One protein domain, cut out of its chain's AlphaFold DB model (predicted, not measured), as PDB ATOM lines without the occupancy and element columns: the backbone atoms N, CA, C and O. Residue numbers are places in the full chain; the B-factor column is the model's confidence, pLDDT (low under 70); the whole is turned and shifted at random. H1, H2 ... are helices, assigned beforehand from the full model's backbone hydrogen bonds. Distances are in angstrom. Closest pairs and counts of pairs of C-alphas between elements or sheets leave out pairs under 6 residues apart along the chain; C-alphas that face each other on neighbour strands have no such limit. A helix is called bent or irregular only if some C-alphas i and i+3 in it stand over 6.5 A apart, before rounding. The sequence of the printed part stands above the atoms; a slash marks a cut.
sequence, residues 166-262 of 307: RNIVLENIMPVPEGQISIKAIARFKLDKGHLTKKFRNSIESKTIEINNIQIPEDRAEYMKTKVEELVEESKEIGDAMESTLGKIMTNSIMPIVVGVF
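Overview. This is residues 166 to 262 of the 307 residues of an uncharacterized protein of Epsilonproteobacteria bacterium (UniProt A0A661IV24). A long helical hairpin makes the length of this domain: arm H2b of the bent helix H2 and helix H3 run side by side in opposite directions, and the other arm, H2a, turns across the end of H3. Two short helices, H1 and H4, pack on the hairpin, H1 slanting over both H2b and H3, and H4 on H3. The printed part has 97 residues with four named helices, H1, H2, H3 and H4 in chain order, and no named strand; the class is all helix. It is only just compact, close to loose, with a radius of gyration of the C-alphas of 14.6 A, and its outline, 46 by 23 by 18 A, is only just a rod.

Arrangement. H1, residues 166 to 173, touches H2b, residues 195 to 213, at residues 204 to 208 alone, with the C-alphas of Arg 166 and Thr 208 closest at 6.5 A; their tilt is steep, 54 degrees, opposite ways. H1 also touches H3, residues 217 to 246, at residues 228 to 235 of H3 alone, the closest C-alphas being those of Ile 173 and Val 232, 6.1 A apart; this tilt is steep, 55 degrees, the same way. H2a, residues 183 to 192, is apart from H1 and touches H3 at residues 242 to 246 of H3 alone; the C-alphas of Phe 189 and Thr 245 come closest, at 6.1 A, and the lines are about perpendicular, at 75 degrees. H2b and H3 form a helical hairpin at a shallow tilt of 9 degrees, opposite ways, with the C-alphas of Ile 211 and Arg 220 closest at 6.1 A. H3 is the hub, touching three other helices, and has a kink of 31 degrees near residue 240. Residues 176 to 177 pair with residues 249 to 250, antiparallel. H4, residues 257 to 260, touches H3 at residues 221 to 228 of H3 alone, the C-alphas of Lys 225 and Val 259 being closest at 6.3 A, and is apart from H2a and H2b. Every O i to N i+4 pair is within hydrogen-bond range in H1, H2a and H2b, and 24 of 26 are in H3; H4 is too short for such a pair.

Along the chain. H1 begins at C-alpha 166, (120.296, 104.797, 86.186). H2, residues 183 to 213, was assigned as one helix by its hydrogen bonds but is bent, with C-alphas 192 and 195 8.2 A apart; H2a is 14.5 A long and H2b 27.3 A. H3 measures 39.4 A from C-alpha 217 at (133.290, 96.441, 94.890) to C-alpha 246 at (114.104, 126.634, 78.320). H4 ends at C-alpha 260, (128.372, 108.363, 99.575).

Size, cuts and confidence. The C-alphas of Lys 184 and Ile 216 are the two farthest apart, 46.6 A. The printed part has no cut; the link from H2 to H3 is tight, and those from H1 to H2 and from H3 to H4 are short. The mean pLDDT of the printed part is 78.2, and it is under 70 at residues 166 to 172, 217 to 218, 221 and 251 to 262.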
ATOM      1  N   ARG A 166     121.040 103.983  87.149       63.62
ATOM      2  CA  ARG A 166     120.296 104.797  86.186       63.62
ATOM      3  C   ARG A 166     119.378 105.832  86.842       63.62
ATOM      4  O   ARG A 166     119.460 106.999  86.487       63.62
ATOM      5  N   ASN A 167     118.517 105.438  87.780       64.69
ATOM      6  CA  ASN A 167     117.571 106.369  88.409       64.69
ATOM      7  C   ASN A 167     118.306 107.411  89.249       64.69
ATOM      8  O   ASN A 167     117.979 108.589  89.176       64.69
ATOM      9  N   ILE A 168     119.364 106.997  89.951       61.03
ATOM     10  CA  ILE A 168     120.206 107.918  90.716       61.03
ATOM     11  C   ILE A 168     120.867 108.934  89.775       61.03
ATOM     12  O   ILE A 168     120.840 110.133  90.038       61.03
ATOM     13  N   VAL A 169     121.395 108.492  88.633       60.31
ATOM     14  CA  VAL A 169     121.951 109.393  87.617       60.31
ATOM     15  C   VAL A 169     120.882 110.346  87.063       60.31
ATOM     16  O   VAL A 169     121.147 111.535  86.916       60.31
ATOM     17  N   LEU A 170     119.659 109.876  86.806       65.62
ATOM     18  CA  LEU A 170     118.579 110.723  86.285       65.62
ATOM     19  C   LEU A 170     118.087 111.765  87.290       65.62
ATOM     20  O   LEU A 170     117.869 112.911  86.908       65.62
ATOM     21  N   GLU A 171     117.942 111.394  88.558       65.31
ATOM     22  CA  GLU A 171     117.455 112.286  89.617       65.31
ATOM     23  C   GLU A 171     118.477 113.357  90.013       65.31
ATOM     24  O   GLU A 171     118.107 114.459  90.432       65.31
ATOM     25  N   ASN A 172     119.767 113.034  89.890       66.94
ATOM     26  CA  ASN A 172     120.837 113.860  90.438       66.94
ATOM     27  C   ASN A 172     121.667 114.566  89.364       66.94
ATOM     28  O   ASN A 172     122.230 115.611  89.652       66.94
ATOM     29  N   ILE A 173     121.756 114.039  88.141       72.69
ATOM     30  CA  ILE A 173     122.682 114.567  87.126       72.69
ATOM     31  C   ILE A 173     121.939 115.240  85.968       72.69
ATOM     32  O   ILE A 173     122.509 116.109  85.317       72.69
ATOM     33  N   MET A 174     120.673 114.911  85.698       76.88
ATOM     34  CA  MET A 174     119.963 115.470  84.539       76.88
ATOM     35  C   MET A 174     119.679 116.980  84.719       76.88
ATOM     36  O   MET A 174     119.086 117.364  85.732       76.88
ATOM     37  N   PRO A 175     120.079 117.847  83.766       83.56
ATOM     38  CA  PRO A 175     119.801 119.278  83.843       83.56
ATOM     39  C   PRO A 175     118.316 119.545  83.583       83.56
ATOM     40  O   PRO A 175     117.770 119.157  82.550       83.56
ATOM     41  N   VAL A 176     117.648 120.233  84.509       82.69
ATOM     42  CA  VAL A 176     116.206 120.497  84.415       82.69
ATOM     43  C   VAL A 176     115.908 121.987  84.504       82.69
ATOM     44  O   VAL A 176     116.506 122.685  85.321       82.69
ATOM     45  N   PRO A 177     114.975 122.514  83.700       86.06
ATOM     46  CA  PRO A 177     114.591 123.915  83.788       86.06
ATOM     47  C   PRO A 177     113.872 124.237  85.098       86.06
ATOM     48  O   PRO A 177     113.121 123.423  85.643       86.06
ATOM     49  N   GLU A 178     114.108 125.447  85.599       83.25
ATOM     50  CA  GLU A 178     113.448 125.969  86.788       83.25
ATOM     51  C   GLU A 178     111.999 126.362  86.463       83.25
ATOM     52  O   GLU A 178     111.722 127.146  85.554       83.25
ATOM     53  N   GLY A 179     111.055 125.830  87.240       80.19
ATOM     54  CA  GLY A 179     109.632 126.121  87.084       80.19
ATOM     55  C   GLY A 179     108.934 125.299  85.997       80.19
ATOM     56  O   GLY A 179     109.422 124.272  85.525       80.19
ATOM     57  N   GLN A 180     107.717 125.717  85.644       80.25
ATOM     58  CA  GLN A 180     106.901 125.022  84.651       80.25
ATOM     59  C   GLN A 180     107.203 125.553  83.249       80.25
ATOM     60  O   GLN A 180     106.969 126.722  82.949       80.25
ATOM     61  N   ILE A 181     107.680 124.671  82.374       89.06
ATOM     62  CA  ILE A 181     108.008 125.008  80.989       89.06
ATOM     63  C   ILE A 181     106.862 124.634  80.058       89.06
ATOM     64  O   ILE A 181     106.230 123.586  80.194       89.06
ATOM     65  N   SER A 182     106.596 125.498  79.079       90.81
ATOM     66  CA  SER A 182     105.575 125.216  78.075       90.81
ATOM     67  C   SER A 182     105.972 124.032  77.184       90.81
ATOM     68  O   SER A 182     107.114 123.922  76.734       90.81
ATOM     69  N   ILE A 183     104.995 123.190  76.838       91.44
ATOM     70  CA  ILE A 183     105.182 122.047  75.928       91.44
ATOM     71  C   ILE A 183     105.794 122.491  74.585       91.44
ATOM     72  O   ILE A 183     106.646 121.803  74.025       91.44
ATOM     73  N   LYS A 184     105.415 123.676  74.086       91.00
ATOM     74  CA  LYS A 184     105.950 124.248  72.838       91.00
ATOM     75  C   LYS A 184     107.448 124.561  72.928       91.00
ATOM     76  O   LYS A 184     108.167 124.324  71.961       91.00
ATOM     77  N   ALA A 185     107.921 125.065  74.069       92.50
ATOM     78  CA  ALA A 185     109.345 125.325  74.279       92.50
ATOM     79  C   ALA A 185     110.151 124.017  74.310       92.50
ATOM     80  O   ALA A 185     111.188 123.930  73.657       92.50
ATOM     81  N   ILE A 186     109.626 122.974  74.967       93.31
ATOM     82  CA  ILE A 186     110.232 121.632  74.962       93.31
ATOM     83  C   ILE A 186     110.308 121.081  73.531       93.31
ATOM     84  O   ILE A 186     111.357 120.592  73.116       93.31
ATOM     85  N   ALA A 187     109.226 121.193  72.754       93.19
ATOM     86  CA  ALA A 187     109.198 120.745  71.362       93.19
ATOM     87  C   ALA A 187     110.252 121.459  70.501       93.19
ATOM     88  O   ALA A 187     110.980 120.808  69.753       93.19
ATOM     89  N   ARG A 188     110.379 122.784  70.651       93.50
ATOM     90  CA  ARG A 188     111.393 123.579  69.949       93.50
ATOM     91  C   ARG A 188     112.811 123.166  70.336       93.50
ATOM     92  O   ARG A 188     113.629 122.921  69.458       93.50
ATOM     93  N   PHE A 189     113.082 123.017  71.631       93.81
ATOM     94  CA  PHE A 189     114.381 122.546  72.105       93.81
ATOM     95  C   PHE A 189     114.728 121.175  71.517       93.81
ATOM     96  O   PHE A 189     115.840 120.975  71.039       93.81
ATOM     97  N   LYS A 190     113.778 120.234  71.485       93.06
ATOM     98  CA  LYS A 190     114.015 118.916  70.883       93.06
ATOM     99  C   LYS A 190     114.327 118.982  69.396       93.06
ATOM    100  O   LYS A 190     115.186 118.232  68.940       93.06
ATOM    101  N   LEU A 191     113.649 119.858  68.660       92.38
ATOM    102  CA  LEU A 191     113.908 120.056  67.238       92.38
ATOM    103  C   LEU A 191     115.336 120.566  67.002       92.38
ATOM    104  O   LEU A 191     116.051 120.030  66.160       92.38
ATOM    105  N   ASP A 192     115.762 121.554  67.788       92.06
ATOM    106  CA  ASP A 192     117.037 122.243  67.581       92.06
ATOM    107  C   ASP A 192     118.227 121.471  68.188       92.06
ATOM    108  O   ASP A 192     119.339 121.472  67.651       92.06
ATOM    109  N   LYS A 193     118.011 120.820  69.338       92.25
ATOM    110  CA  LYS A 193     119.056 120.309  70.244       92.25
ATOM    111  C   LYS A 193     118.799 118.898  70.783       92.25
ATOM    112  O   LYS A 193     119.595 118.414  71.583       92.25
ATOM    113  N   GLY A 194     117.771 118.181  70.322       89.69
ATOM    114  CA  GLY A 194     117.444 116.832  70.821       89.69
ATOM    115  C   GLY A 194     118.553 115.784  70.640       89.69
ATOM    116  O   GLY A 194     118.614 114.798  71.368       89.69
ATOM    117  N   HIS A 195     119.493 116.006  69.716       91.81
ATOM    118  CA  HIS A 195     120.675 115.151  69.579       91.81
ATOM    119  C   HIS A 195     121.601 115.206  70.810       91.81
ATOM    120  O   HIS A 195     122.276 114.217  71.094       91.81
ATOM    121  N   LEU A 196     121.620 116.321  71.552       91.38
ATOM    122  CA  LEU A 196     122.427 116.473  72.767       91.38
ATOM    123  C   LEU A 196     121.878 115.610  73.904       91.38
ATOM    124  O   LEU A 196     122.632 114.862  74.522       91.38
ATOM    125  N   THR A 197     120.559 115.629  74.127       88.62
ATOM    126  CA  THR A 197     119.933 114.789  75.162       88.62
ATOM    127  C   THR A 197     120.036 113.305  74.828       88.62
ATOM    128  O   THR A 197     120.290 112.487  75.710       88.62
ATOM    129  N   LYS A 198     119.956 112.946  73.541       90.19
ATOM    130  CA  LYS A 198     120.225 111.581  73.076       90.19
ATOM    131  C   LYS A 198     121.668 111.142  73.335       90.19
ATOM    132  O   LYS A 198     121.883 110.040  73.837       90.19
ATOM    133  N   LYS A 199     122.657 111.983  73.005       90.88
ATOM    134  CA  LYS A 199     124.081 111.698  73.263       90.88
ATOM    135  C   LYS A 199     124.319 111.453  74.755       90.88
ATOM    136  O   LYS A 199     124.952 110.464  75.112       90.88
ATOM    137  N   PHE A 200     123.744 112.299  75.603       88.62
ATOM    138  CA  PHE A 200     123.843 112.180  77.053       88.62
ATOM    139  C   PHE A 200     123.220 110.908  77.598       88.62
ATOM    140  O   PHE A 200     123.857 110.178  78.349       88.62
ATOM    141  N   ARG A 201     121.993 110.592  77.169       87.00
ATOM    142  CA  ARG A 201     121.341 109.336  77.534       87.00
ATOM    143  C   ARG A 201     122.224 108.146  77.174       87.00
ATOM    144  O   ARG A 201     122.444 107.289  78.017       87.00
ATOM    145  N   ASN A 202     122.763 108.105  75.957       88.50
ATOM    146  CA  ASN A 202     123.644 107.013  75.540       88.50
ATOM    147  C   ASN A 202     124.889 106.902  76.437       88.50
ATOM    148  O   ASN A 202     125.310 105.790  76.748       88.50
ATOM    149  N   SER A 203     125.441 108.034  76.881       89.25
ATOM    150  CA  SER A 203     126.556 108.075  77.831       89.25
ATOM    151  C   SER A 203     126.176 107.502  79.200       89.25
ATOM    152  O   SER A 203     126.875 106.623  79.704       89.25
ATOM    153  N   ILE A 204     125.031 107.916  79.760       83.94
ATOM    154  CA  ILE A 204     124.488 107.389  81.027       83.94
ATOM    155  C   ILE A 204     124.370 105.868  80.970       83.94
ATOM    156  O   ILE A 204     124.818 105.159  81.871       83.94
ATOM    157  N   GLU A 205     123.757 105.364  79.907       81.75
ATOM    158  CA  GLU A 205     123.491 103.941  79.766       81.75
ATOM    159  C   GLU A 205     124.778 103.127  79.541       81.75
ATOM    160  O   GLU A 205     124.944 102.084  80.169       81.75
ATOM    161  N   SER A 206     125.719 103.612  78.716       85.75
ATOM    162  CA  SER A 206     127.031 102.963  78.522       85.75
ATOM    163  C   SER A 206     127.776 102.836  79.845       85.75
ATOM    164  O   SER A 206     128.169 101.741  80.244       85.75
ATOM    165  N   LYS A 207     127.878 103.947  80.582       84.62
ATOM    166  CA  LYS A 207     128.552 103.994  81.883       84.62
ATOM    167  C   LYS A 207     127.859 103.105  82.917       84.62
ATOM    168  O   LYS A 207     128.527 102.432  83.692       84.62
ATOM    169  N   THR A 208     126.527 103.042  82.904       78.38
ATOM    170  CA  THR A 208     125.758 102.139  83.778       78.38
ATOM    171  C   THR A 208     126.085 100.668  83.495       78.38
ATOM    172  O   THR A 208     126.256  99.889  84.431       78.38
ATOM    173  N   ILE A 209     126.208 100.277  82.221       79.50
ATOM    174  CA  ILE A 209     126.612  98.916  81.830       79.50
ATOM    175  C   ILE A 209     128.050  98.629  82.280       79.50
ATOM    176  O   ILE A 209     128.308  97.574  82.854       79.50
ATOM    177  N   GLU A 210     128.974  99.565  82.051       83.44
ATOM    178  CA  GLU A 210     130.375  99.447  82.471       83.44
ATOM    179  C   GLU A 210     130.488  99.219  83.985       83.44
ATOM    180  O   GLU A 210     131.115  98.249  84.403       83.44
ATOM    181  N   ILE A 211     129.810 100.040  84.799       75.94
ATOM    182  CA  ILE A 211     129.820  99.930  86.267       75.94
ATOM    183  C   ILE A 211     129.247  98.583  86.730       75.94
ATOM    184  O   ILE A 211     129.829  97.932  87.598       75.94
ATOM    185  N   ASN A 212     128.131  98.138  86.147       72.25
ATOM    186  CA  ASN A 212     127.484  96.877  86.532       72.25
ATOM    187  C   ASN A 212     128.323  95.634  86.207       72.25
ATOM    188  O   ASN A 212     128.127  94.589  86.826       72.25
ATOM    189  N   ASN A 213     129.257  95.726  85.259       79.19
ATOM    190  CA  ASN A 213     130.130  94.613  84.896       79.19
ATOM    191  C   ASN A 213     131.340  94.458  85.836       79.19
ATOM    192  O   ASN A 213     131.987  93.407  85.820       79.19
ATOM    193  N   ILE A 214     131.640  95.456  86.675       76.25
ATOM    194  CA  ILE A 214     132.763  95.401  87.618       76.25
ATOM    195  C   ILE A 214     132.378  94.550  88.831       76.25
ATOM    196  O   ILE A 214     131.450  94.869  89.572       76.25
ATOM    197  N   GLN A 215     133.114  93.456  89.027       76.88
ATOM    198  CA  GLN A 215     132.840  92.478  90.086       76.88
ATOM    199  C   GLN A 215     133.420  92.888  91.444       76.88
ATOM    200  O   GLN A 215     132.841  92.563  92.476       76.88
ATOM    201  N   ILE A 216     134.563  93.581  91.442       75.50
ATOM    202  CA  ILE A 216     135.273  93.986  92.660       75.50
ATOM    203  C   ILE A 216     134.631  95.280  93.184       75.50
ATOM    204  O   ILE A 216     134.644  96.281  92.463       75.50
ATOM    205  N   PRO A 217     134.043  95.290  94.394       68.81
ATOM    206  CA  PRO A 217     133.290  96.441  94.890       68.81
ATOM    207  C   PRO A 217     134.106  97.732  95.012       68.81
ATOM    208  O   PRO A 217     133.592  98.801  94.688       68.81
ATOM    209  N   GLU A 218     135.362  97.642  95.443       68.31
ATOM    210  CA  GLU A 218     136.263  98.788  95.597       68.31
ATOM    211  C   GLU A 218     136.600  99.410  94.236       68.31
ATOM    212  O   GLU A 218     136.403 100.612  94.042       68.31
ATOM    213  N   ASP A 219     136.994  98.580  93.265       74.50
ATOM    214  CA  ASP A 219     137.249  99.015  91.886       74.50
ATOM    215  C   ASP A 219     135.982  99.611  91.260       74.50
ATOM    216  O   ASP A 219     136.040 100.602  90.531       74.50
ATOM    217  N   ARG A 220     134.811  99.037  91.566       72.00
ATOM    218  CA  ARG A 220     133.517  99.538  91.093       72.00
ATOM    219  C   ARG A 220     133.224 100.925  91.651       72.00
ATOM    220  O   ARG A 220     132.745 101.773  90.903       72.00
ATOM    221  N   ALA A 221     133.497 101.163  92.933       67.94
ATOM    222  CA  ALA A 221     133.272 102.453  93.579       67.94
ATOM    223  C   ALA A 221     134.197 103.545  93.014       67.94
ATOM    224  O   ALA A 221     133.726 104.634  92.675       67.94
ATOM    225  N   GLU A 222     135.492 103.251  92.851       72.38
ATOM    226  CA  GLU A 222     136.452 104.190  92.258       72.38
ATOM    227  C   GLU A 222     136.115 104.490  90.791       72.38
ATOM    228  O   GLU A 222     136.024 105.655  90.398       72.38
ATOM    229  N   TYR A 223     135.830 103.455  89.998       79.06
ATOM    230  CA  TYR A 223     135.442 103.610  88.599       79.06
ATOM    231  C   TYR A 223     134.165 104.435  88.447       79.06
ATOM    232  O   TYR A 223     134.086 105.357  87.633       79.06
ATOM    233  N   MET A 224     133.157 104.140  89.263       75.00
ATOM    234  CA  MET A 224     131.893 104.859  89.256       75.00
ATOM    235  C   MET A 224     132.062 106.331  89.613       75.00
ATOM    236  O   MET A 224     131.441 107.164  88.955       75.00
ATOM    237  N   LYS A 225     132.923 106.670  90.582       76.31
ATOM    238  CA  LYS A 225     133.242 108.067  90.891       76.31
ATOM    239  C   LYS A 225     133.708 108.799  89.632       76.31
ATOM    240  O   LYS A 225     133.103 109.801  89.265       76.31
ATOM    241  N   THR A 226     134.702 108.266  88.922       82.44
ATOM    242  CA  THR A 226     135.196 108.872  87.675       82.44
ATOM    243  C   THR A 226     134.093 109.013  86.623       82.44
ATOM    244  O   THR A 226     133.974 110.055  85.980       82.44
ATOM    245  N   LYS A 227     133.232 108.001  86.457       83.81
ATOM    246  CA  LYS A 227     132.142 108.047  85.467       83.81
ATOM    247  C   LYS A 227     131.031 109.025  85.815       83.81
ATOM    248  O   LYS A 227     130.455 109.626  84.909       83.81
ATOM    249  N   VAL A 228     130.756 109.223  87.096       78.31
ATOM    250  CA  VAL A 228     129.831 110.256  87.566       78.31
ATOM    251  C   VAL A 228     130.401 111.647  87.293       78.31
ATOM    252  O   VAL A 228     129.663 112.502  86.814       78.31
ATOM    253  N   GLU A 229     131.696 111.874  87.532       79.31
ATOM    254  CA  GLU A 229     132.353 113.156  87.231       79.31
ATOM    255  C   GLU A 229     132.264 113.499  85.733       79.31
ATOM    256  O   GLU A 229     131.899 114.620  85.381       79.31
ATOM    257  N   GLU A 230     132.492 112.519  84.849       85.81
ATOM    258  CA  GLU A 230     132.289 112.677  83.400       85.81
ATOM    259  C   GLU A 230     130.835 113.059  83.055       85.81
ATOM    260  O   GLU A 230     130.600 113.973  82.266       85.81
ATOM    261  N   LEU A 231     129.843 112.396  83.665       84.25
ATOM    262  CA  LEU A 231     128.423 112.688  83.428       84.25
ATOM    263  C   LEU A 231     128.004 114.072  83.929       84.25
ATOM    264  O   LEU A 231     127.115 114.685  83.340       84.25
ATOM    265  N   VAL A 232     128.619 114.570  85.002       82.00
ATOM    266  CA  VAL A 232     128.370 115.925  85.510       82.00
ATOM    267  C   VAL A 232     128.858 116.977  84.514       82.00
ATOM    268  O   VAL A 232     128.139 117.945  84.267       82.00
ATOM    269  N   GLU A 233     130.027 116.784  83.900       84.19
ATOM    270  CA  GLU A 233     130.517 117.715  82.874       84.19
ATOM    271  C   GLU A 233     129.640 117.665  81.614       84.19
ATOM    272  O   GLU A 233     129.204 118.706  81.124       84.19
ATOM    273  N   GLU A 234     129.277 116.467  81.141       88.31
ATOM    274  CA  GLU A 234     128.345 116.312  80.015       88.31
ATOM    275  C   GLU A 234     126.980 116.967  80.304       88.31
ATOM    276  O   GLU A 234     126.397 117.621  79.437       88.31
ATOM    277  N   SER A 235     126.476 116.831  81.534       86.38
ATOM    278  CA  SER A 235     125.237 117.471  81.986       86.38
ATOM    279  C   SER A 235     125.306 118.991  81.897       86.38
ATOM    280  O   SER A 235     124.356 119.623  81.432       86.38
ATOM    281  N   LYS A 236     126.440 119.584  82.278       85.69
ATOM    282  CA  LYS A 236     126.652 121.028  82.190       85.69
ATOM    283  C   LYS A 236     126.612 121.523  80.745       85.69
ATOM    284  O   LYS A 236     125.895 122.479  80.468       85.69
ATOM    285  N   GLU A 237     127.280 120.835  79.813       87.06
ATOM    286  CA  GLU A 237     127.240 121.187  78.381       87.06
ATOM    287  C   GLU A 237     125.801 121.230  77.836       87.06
ATOM    288  O   GLU A 237     125.429 122.095  77.038       87.06
ATOM    289  N   ILE A 238     124.967 120.285  78.271       88.81
ATOM    290  CA  ILE A 238     123.566 120.200  77.852       88.81
ATOM    291  C   ILE A 238     122.720 121.246  78.564       88.81
ATOM    292  O   ILE A 238     121.835 121.823  77.934       88.81
ATOM    293  N   GLY A 239     122.991 121.504  79.844       89.00
ATOM    294  CA  GLY A 239     122.367 122.573  80.614       89.00
ATOM    295  C   GLY A 239     122.550 123.925  79.930       89.00
ATOM    296  O   GLY A 239     121.561 124.594  79.641       89.00
ATOM    297  N   ASP A 240     123.776 124.263  79.530       88.31
ATOM    298  CA  ASP A 240     124.081 125.501  78.802       88.31
ATOM    299  C   ASP A 240     123.301 125.587  77.472       88.31
ATOM    300  O   ASP A 240     122.764 126.634  77.097       88.31
ATOM    301  N   ALA A 241     123.168 124.465  76.754       88.44
ATOM    302  CA  ALA A 241     122.366 124.411  75.533       88.44
ATOM    303  C   ALA A 241     120.860 124.583  75.807       88.44
ATOM    304  O   ALA A 241     120.160 125.238  75.024       88.44
ATOM    305  N   MET A 242     120.359 124.006  76.901       89.75
ATOM    306  CA  MET A 242     118.970 124.125  77.336       89.75
ATOM    307  C   MET A 242     118.622 125.555  77.749       89.75
ATOM    308  O   MET A 242     117.531 126.012  77.400       89.75
ATOM    309  N   GLU A 243     119.530 126.283  78.407       89.69
ATOM    310  CA  GLU A 243     119.262 127.632  78.926       89.69
ATOM    311  C   GLU A 243     118.766 128.604  77.854       89.69
ATOM    312  O   GLU A 243     117.827 129.372  78.072       89.69
ATOM    313  N   SER A 244     119.332 128.495  76.651       85.12
ATOM    314  CA  SER A 244     118.966 129.327  75.501       85.12
ATOM    315  C   SER A 244     117.487 129.233  75.096       85.12
ATOM    316  O   SER A 244     116.950 130.169  74.503       85.12
ATOM    317  N   THR A 245     116.827 128.106  75.387       86.06
ATOM    318  CA  THR A 245     115.460 127.803  74.921       86.06
ATOM    319  C   THR A 245     114.473 127.602  76.068       86.06
ATOM    320  O   THR A 245     113.291 127.918  75.925       86.06
ATOM    321  N   LEU A 246     114.936 127.060  77.195       89.06
ATOM    322  CA  LEU A 246     114.104 126.634  78.320       89.06
ATOM    323  C   LEU A 246     114.214 127.572  79.531       89.06
ATOM    324  O   LEU A 246     113.483 127.386  80.498       89.06
ATOM    325  N   GLY A 247     115.062 128.605  79.461       87.62
ATOM    326  CA  GLY A 247     115.302 129.528  80.569       87.62
ATOM    327  C   GLY A 247     116.276 128.950  81.592       87.62
ATOM    328  O   GLY A 247     117.021 128.031  81.286       87.62
ATOM    329  N   LYS A 248     116.288 129.499  82.808       86.56
ATOM    330  CA  LYS A 248     117.252 129.118  83.851       86.56
ATOM    331  C   LYS A 248     117.216 127.610  84.137       86.56
ATOM    332  O   LYS A 248     116.144 127.055  84.385       86.56
ATOM    333  N   ILE A 249     118.384 126.968  84.126       86.06
ATOM    334  CA  ILE A 249     118.535 125.529  84.362       86.06
ATOM    335  C   ILE A 249     119.049 125.288  85.780       86.06
ATOM    336  O   ILE A 249     119.924 125.991  86.279       86.06
ATOM    337  N   MET A 250     118.492 124.278  86.441       71.62
ATOM    338  CA  MET A 250     119.020 123.735  87.681       71.62
ATOM    339  C   MET A 250     119.700 122.402  87.392       71.62
ATOM    340  O   MET A 250     119.084 121.463  86.886       71.62
ATOM    341  N   THR A 251     120.966 122.311  87.770       62.91
ATOM    342  CA  THR A 251     121.637 121.037  87.992       62.91
ATOM    343  C   THR A 251     121.634 120.799  89.492       62.91
ATOM    344  O   THR A 251     122.096 121.631  90.278       62.91
ATOM    345  N   ASN A 252     121.061 119.679  89.924       57.09
ATOM    346  CA  ASN A 252     121.225 119.252  91.302       57.09
ATOM    347  C   ASN A 252     122.705 118.869  91.458       57.09
ATOM    348  O   ASN A 252     123.115 117.772  91.114       57.09
ATOM    349  N   SER A 253     123.561 119.793  91.887       48.09
ATOM    350  CA  SER A 253     124.991 119.514  92.043       48.09
ATOM    351  C   SER A 253     125.195 118.609  93.260       48.09
ATOM    352  O   SER A 253     125.391 119.089  94.375       48.09
ATOM    353  N   ILE A 254     125.054 117.291  93.071       51.59
ATOM    354  CA  ILE A 254     125.071 116.311  94.167       51.59
ATOM    355  C   ILE A 254     126.261 115.351  94.126       51.59
ATOM    356  O   ILE A 254     126.201 114.247  94.665       51.59
ATOM    357  N   MET A 255     127.382 115.806  93.558       44.00
ATOM    358  CA  MET A 255     128.681 115.113  93.586       44.00
ATOM    359  C   MET A 255     128.991 114.424  94.940       44.00
ATOM    360  O   MET A 255     129.425 113.276  94.917       44.00
ATOM    361  N   PRO A 256     128.715 115.024  96.124       45.78
ATOM    362  CA  PRO A 256     128.985 114.368  97.409       45.78
ATOM    363  C   PRO A 256     128.054 113.186  97.743       45.78
ATOM    364  O   PRO A 256     128.501 112.206  98.333       45.78
ATOM    365  N   ILE A 257     126.769 113.244  97.371       47.22
ATOM    366  CA  ILE A 257     125.781 112.196  97.709       47.22
ATOM    367  C   ILE A 257     125.930 110.998  96.766       47.22
ATOM    368  O   ILE A 257     125.841 109.855  97.206       47.22
ATOM    369  N   VAL A 258     126.263 111.251  95.496       45.28
ATOM    370  CA  VAL A 258     126.536 110.211  94.486       45.28
ATOM    371  C   VAL A 258     127.873 109.489  94.741       45.28
ATOM    372  O   VAL A 258     128.142 108.460  94.146       45.28
ATOM    373  N   VAL A 259     128.725 109.958  95.653       44.34
ATOM    374  CA  VAL A 259     129.888 109.172  96.111       44.34
ATOM    375  C   VAL A 259     129.554 108.402  97.395       44.34
ATOM    376  O   VAL A 259     129.948 107.248  97.540       44.34
ATOM    377  N   GLY A 260     128.765 108.989  98.303       43.34
ATOM    378  CA  GLY A 260     128.372 108.363  99.575       43.34
ATOM    379  C   GLY A 260     127.384 107.194  99.455       43.34
ATOM    380  O   GLY A 260     127.549 106.201 100.152       43.34
ATOM    381  N   VAL A 261     126.404 107.260  98.543       45.81
ATOM    382  CA  VAL A 261     125.437 106.161  98.280       45.81
ATOM    383  C   VAL A 261     126.115 104.912  97.688       45.81
ATOM    384  O   VAL A 261     125.550 103.826  97.671       45.81
ATOM    385  N   PHE A 262     127.347 105.062  97.218       44.75
ATOM    386  CA  PHE A 262     127.985 104.158  96.274       44.75
ATOM    387  C   PHE A 262     129.307 103.552  96.769       44.75
ATOM    388  O   PHE A 262     129.865 102.678  96.109       44.75
TER     389      PHE A 262